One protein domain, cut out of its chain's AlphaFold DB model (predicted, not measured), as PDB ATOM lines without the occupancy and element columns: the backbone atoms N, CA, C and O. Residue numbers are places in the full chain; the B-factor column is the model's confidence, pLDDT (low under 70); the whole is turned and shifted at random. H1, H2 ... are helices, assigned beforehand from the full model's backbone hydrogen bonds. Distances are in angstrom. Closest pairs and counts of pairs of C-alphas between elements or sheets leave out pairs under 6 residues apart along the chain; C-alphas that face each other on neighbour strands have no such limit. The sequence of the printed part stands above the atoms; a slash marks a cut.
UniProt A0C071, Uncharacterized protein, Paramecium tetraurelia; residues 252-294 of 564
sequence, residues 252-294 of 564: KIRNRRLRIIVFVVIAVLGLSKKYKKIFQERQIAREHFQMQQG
ATOM      1  N   LYS A 252      63.804  33.912  17.532       57.31
ATOM      2  CA  LYS A 252      62.492  33.375  17.941       57.31
ATOM      3  C   LYS A 252      62.050  33.906  19.310       57.31
ATOM      4  O   LYS A 252      60.875  34.247  19.467       57.31
ATOM      5  N   ILE A 253      62.963  34.028  20.278       62.84
ATOM      6  CA  ILE A 253      62.675  34.588  21.613       62.84
ATOM      7  C   ILE A 253      62.386  36.091  21.520       62.84
ATOM      8  O   ILE A 253      61.398  36.556  22.090       62.84
ATOM      9  N   ARG A 254      63.173  36.845  20.740       66.00
ATOM     10  CA  ARG A 254      62.937  38.277  20.485       66.00
ATOM     11  C   ARG A 254      61.576  38.518  19.823       66.00
ATOM     12  O   ARG A 254      60.831  39.388  20.267       66.00
ATOM     13  N   ASN A 255      61.197  37.687  18.850       69.00
ATOM     14  CA  ASN A 255      59.883  37.748  18.203       69.00
ATOM     15  C   ASN A 255      58.731  37.383  19.154       69.00
ATOM     16  O   ASN A 255      57.663  37.989  19.076       69.00
ATOM     17  N   ARG A 256      58.924  36.428  20.078       73.94
ATOM     18  CA  ARG A 256      57.933  36.118  21.126       73.94
ATOM     19  C   ARG A 256      57.773  37.272  22.116       73.94
ATOM     20  O   ARG A 256      56.641  37.648  22.398       73.94
ATOM     21  N   ARG A 257      58.872  37.875  22.584       75.44
ATOM     22  CA  ARG A 257      58.839  39.054  23.469       75.44
ATOM     23  C   ARG A 257      58.156  40.246  22.794       75.44
ATOM     24  O   ARG A 257      57.287  40.853  23.404       75.44
ATOM     25  N   LEU A 258      58.452  40.514  21.519       79.81
ATOM     26  CA  LEU A 258      57.749  41.528  20.720       79.81
ATOM     27  C   LEU A 258      56.246  41.248  20.617       79.81
ATOM     28  O   LEU A 258      55.452  42.163  20.802       79.81
ATOM     29  N   ARG A 259      55.833  39.994  20.381       79.88
ATOM     30  CA  ARG A 259      54.404  39.629  20.377       79.88
ATOM     31  C   ARG A 259      53.748  39.871  21.731       79.88
ATOM     32  O   ARG A 259      52.661  40.430  21.758       79.88
ATOM     33  N   ILE A 260      54.396  39.484  22.830       84.69
ATOM     34  CA  ILE A 260      53.882  39.719  24.188       84.69
ATOM     35  C   ILE A 260      53.736  41.221  24.442       84.69
ATOM     36  O   ILE A 260      52.672  41.651  24.865       84.69
ATOM     37  N   ILE A 261      54.747  42.027  24.104       82.19
ATOM     38  CA  ILE A 261      54.683  43.492  24.219       82.19
ATOM     39  C   ILE A 261      53.524  44.046  23.384       82.19
ATOM     40  O   ILE A 261      52.755  44.858  23.882       82.19
ATOM     41  N   VAL A 262      53.334  43.573  22.150       83.69
ATOM     42  CA  VAL A 262      52.197  43.971  21.307       83.69
ATOM     43  C   VAL A 262      50.861  43.588  21.950       83.69
ATOM     44  O   VAL A 262      49.959  44.417  21.974       83.69
ATOM     45  N   PHE A 263      50.723  42.386  22.519       85.06
ATOM     46  CA  PHE A 263      49.501  41.975  23.221       85.06
ATOM     47  C   PHE A 263      49.239  42.807  24.477       85.06
ATOM     48  O   PHE A 263      48.101  43.210  24.698       85.06
ATOM     49  N   VAL A 264      50.276  43.118  25.260       84.31
ATOM     50  CA  VAL A 264      50.172  43.993  26.436       84.31
ATOM     51  C   VAL A 264      49.775  45.407  26.013       84.31
ATOM     52  O   VAL A 264      48.856  45.976  26.589       84.31
ATOM     53  N   VAL A 265      50.385  45.956  24.959       80.75
ATOM     54  CA  VAL A 265      50.014  47.266  24.401       80.75
ATOM     55  C   VAL A 265      48.566  47.256  23.906       80.75
ATOM     56  O   VAL A 265      47.819  48.175  24.223       80.75
ATOM     57  N   ILE A 266      48.126  46.214  23.195       78.06
ATOM     58  CA  ILE A 266      46.728  46.064  22.756       78.06
ATOM     59  C   ILE A 266      45.780  45.975  23.959       78.06
ATOM     60  O   ILE A 266      44.728  46.610  23.937       78.06
ATOM     61  N   ALA A 267      46.144  45.243  25.015       81.31
ATOM     62  CA  ALA A 267      45.336  45.114  26.226       81.31
ATOM     63  C   ALA A 267      45.224  46.447  26.987       81.31
ATOM     64  O   ALA A 267      44.124  46.857  27.354       81.31
ATOM     65  N   VAL A 268      46.334  47.171  27.153       81.69
ATOM     66  CA  VAL A 268      46.367  48.502  27.785       81.69
ATOM     67  C   VAL A 268      45.581  49.526  26.959       81.69
ATOM     68  O   VAL A 268      44.816  50.317  27.516       81.69
ATOM     69  N   LEU A 269      45.697  49.490  25.627       75.38
ATOM     70  CA  LEU A 269      44.868  50.304  24.732       75.38
ATOM     71  C   LEU A 269      43.383  49.920  24.838       75.38
ATOM     72  O   LEU A 269      42.535  50.805  24.868       75.38
ATOM     73  N   GLY A 270      43.060  48.631  24.958       68.38
ATOM     74  CA  GLY A 270      41.691  48.136  25.135       68.38
ATOM     75  C   GLY A 270      41.041  48.553  26.460       68.38
ATOM     76  O   GLY A 270      39.841  48.821  26.491       68.38
ATOM     77  N   LEU A 271      41.828  48.665  27.535       76.00
ATOM     78  CA  LEU A 271      41.376  49.137  28.852       76.00
ATOM     79  C   LEU A 271      41.260  50.669  28.935       76.00
ATOM     80  O   LEU A 271      40.533  51.200  29.776       76.00
ATOM     81  N   SER A 272      41.943  51.404  28.054       85.69
ATOM     82  CA  SER A 272      41.882  52.864  28.030       85.69
ATOM     83  C   SER A 272      40.516  53.361  27.547       85.69
ATOM     84  O   SER A 272      40.171  53.261  26.367       85.69
ATOM     85  N   LYS A 273      39.757  54.006  28.443       81.75
ATOM     86  CA  LYS A 273      38.475  54.660  28.110       81.75
ATOM     87  C   LYS A 273      38.614  55.653  26.945       81.75
ATOM     88  O   LYS A 273      37.729  55.735  26.097       81.75
ATOM     89  N   LYS A 274      39.746  56.366  26.865       82.38
ATOM     90  CA  LYS A 274      40.040  57.326  25.789       82.38
ATOM     91  C   LYS A 274      40.201  56.632  24.436       82.38
ATOM     92  O   LYS A 274      39.651  57.099  23.444       82.38
ATOM     93  N   TYR A 275      40.919  55.511  24.395       80.00
ATOM     94  CA  TYR A 275      41.094  54.742  23.162       80.00
ATOM     95  C   TYR A 275      39.784  54.085  22.719       80.00
ATOM     96  O   TYR A 275      39.454  54.137  21.538       80.00
ATOM     97  N   LYS A 276      38.996  53.553  23.664       81.62
ATOM     98  CA  LYS A 276      37.660  53.008  23.387       81.62
ATOM     99  C   LYS A 276      36.740  54.054  22.749       81.62
ATOM    100  O   LYS A 276      36.115  53.748  21.739       81.62
ATOM    101  N   LYS A 277      36.725  55.289  23.268       84.19
ATOM    102  CA  LYS A 277      35.957  56.402  22.682       84.19
ATOM    103  C   LYS A 277      36.412  56.727  21.253       84.19
ATOM    104  O   LYS A 277      35.594  56.731  20.344       84.19
ATOM    105  N   ILE A 278      37.720  56.895  21.030       82.00
ATOM    106  CA  ILE A 278      38.282  57.163  19.689       82.00
ATOM    107  C   ILE A 278      37.963  56.020  18.713       82.00
ATOM    108  O   ILE A 278      37.689  56.249  17.536       82.00
ATOM    109  N   PHE A 279      38.025  54.772  19.176       81.88
ATOM    110  CA  PHE A 279      37.702  53.611  18.356       81.88
ATOM    111  C   PHE A 279      36.216  53.580  17.977       81.88
ATOM    112  O   PHE A 279      35.905  53.337  16.813       81.88
ATOM    113  N   GLN A 280      35.317  53.883  18.918       83.81
ATOM    114  CA  GLN A 280      33.880  54.008  18.658       83.81
ATOM    115  C   GLN A 280      33.581  55.128  17.657       83.81
ATOM    116  O   GLN A 280      32.893  54.881  16.673       83.81
ATOM    117  N   GLU A 281      34.163  56.318  17.833       82.44
ATOM    118  CA  GLU A 281      34.030  57.435  16.882       82.44
ATOM    119  C   GLU A 281      34.497  57.033  15.472       82.44
ATOM    120  O   GLU A 281      33.817  57.293  14.479       82.44
ATOM    121  N   ARG A 282      35.625  56.317  15.368       81.00
ATOM    122  CA  ARG A 282      36.120  55.781  14.087       81.00
ATOM    123  C   ARG A 282      35.201  54.722  13.491       81.00
ATOM    124  O   ARG A 282      35.090  54.643  12.268       81.00
ATOM    125  N   GLN A 283      34.594  53.879  14.320       82.44
ATOM    126  CA  GLN A 283      33.673  52.851  13.859       82.44
ATOM    127  C   GLN A 283      32.383  53.477  13.320       82.44
ATOM    128  O   GLN A 283      32.009  53.161  12.195       82.44
ATOM    129  N   ILE A 284      31.789  54.427  14.049       83.62
ATOM    130  CA  ILE A 284      30.608  55.186  13.612       83.62
ATOM    131  C   ILE A 284      30.900  55.900  12.290       83.62
ATOM    132  O   ILE A 284      30.151  55.765  11.326       83.62
ATOM    133  N   ALA A 285      32.040  56.589  12.197       78.81
ATOM    134  CA  ALA A 285      32.451  57.260  10.968       78.81
ATOM    135  C   ALA A 285      32.600  56.291   9.788       78.81
ATOM    136  O   ALA A 285      32.229  56.609   8.657       78.81
ATOM    137  N   ARG A 286      33.134  55.092  10.039       81.88
ATOM    138  CA  ARG A 286      33.286  54.053   9.019       81.88
ATOM    139  C   ARG A 286      31.941  53.478   8.582       81.88
ATOM    140  O   ARG A 286      31.769  53.236   7.390       81.88
ATOM    141  N   GLU A 287      31.032  53.228   9.514       84.69
ATOM    142  CA  GLU A 287      29.684  52.730   9.228       84.69
ATOM    143  C   GLU A 287      28.897  53.763   8.421       84.69
ATOM    144  O   GLU A 287      28.382  53.428   7.357       84.69
ATOM    145  N   HIS A 288      28.930  55.032   8.827       83.25
ATOM    146  CA  HIS A 288      28.333  56.132   8.074       83.25
ATOM    147  C   HIS A 288      28.921  56.251   6.661       83.25
ATOM    148  O   HIS A 288      28.184  56.287   5.678       83.25
ATOM    149  N   PHE A 289      30.252  56.227   6.532       83.50
ATOM    150  CA  PHE A 289      30.928  56.223   5.231       83.50
ATOM    151  C   PHE A 289      30.452  55.060   4.346       83.50
ATOM    152  O   PHE A 289      30.199  55.243   3.159       83.50
ATOM    153  N   GLN A 290      30.298  53.857   4.909       85.31
ATOM    154  CA  GLN A 290      29.801  52.691   4.172       85.31
ATOM    155  C   GLN A 290      28.324  52.812   3.791       85.31
ATOM    156  O   GLN A 290      27.956  52.380   2.699       85.31
ATOM    157  N   MET A 291      27.491  53.390   4.657       87.06
ATOM    158  CA  MET A 291      26.074  53.627   4.380       87.06
ATOM    159  C   MET A 291      25.884  54.618   3.234       87.06
ATOM    160  O   MET A 291      25.045  54.377   2.374       87.06
ATOM    161  N   GLN A 292      26.697  55.672   3.173       86.62
ATOM    162  CA  GLN A 292      26.631  56.656   2.093       86.62
ATOM    163  C   GLN A 292      27.239  56.134   0.795       86.62
ATOM    164  O   GLN A 292      26.641  56.247  -0.265       86.62
ATOM    165  N   GLN A 293      28.413  55.505   0.855       88.81
ATOM    166  CA  GLN A 293      29.092  55.022  -0.348       88.81
ATOM    167  C   GLN A 293      28.412  53.774  -0.950       88.81
ATOM    168  O   GLN A 293      28.433  53.555  -2.164       88.81
ATOM    169  N   GLY A 294      27.826  52.928  -0.101       88.62
ATOM    170  CA  GLY A 294      27.319  51.601  -0.447       88.62
ATOM    171  C   GLY A 294      26.271  51.571  -1.566       88.62
ATOM    172  O   GLY A 294      26.449  50.784  -2.497       88.62
TER     173      GLY A 294
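Overview. This is residues 252 to 294 of the 564 residues of an uncharacterized protein of Paramecium tetraurelia (UniProt A0C071). Two long helices, H1 and then H2, meet near their ends in a wide V or L, with a corner around residue 272 and open space between the arms. Nearly the whole length of both arms stands free. The printed part has 43 residues with two named helices and no named strand, class all helix. It is extended and flat, with a radius of gyration of the C-alphas of 15.5 A and spans of 47 by 24 by 7 A.

Arrangement. Start with H1, residues 252 to 271; a tight link of 1 residue leads to H2, residues 273 to 294. The two only just touch, only at the corner, with 3 pairs of C-alphas within 8 A. Look at residues 269 to 270 of H1 and 275 to 276 of H2: H1 touches H2 with the former alone, and H2 touches H1 with the latter alone; the closest C-alphas of the two helices are those of Leu 269 and Tyr 275, 6.0 A apart. Their lines are about perpendicular, at 86 degrees. In H1 and H2 every O i to N i+4 pair is within hydrogen-bond range.

Along the chain. Find C-alpha 252 at (62.492, 33.375, 17.941); from there H1 runs 28.5 A to C-alpha 271. H2 runs 30.8 A from C-alpha 273 at (38.475, 54.660, 28.110) to C-alpha 294 at (27.319, 51.601, -0.447).

Size, cuts and confidence. The two C-alphas farthest apart, those of Ile 253 and Gln 292, are 46.6 A apart. The printed part has no cut. In the B-factor column, residues 252 to 255 and residue 270 of the model are under 70.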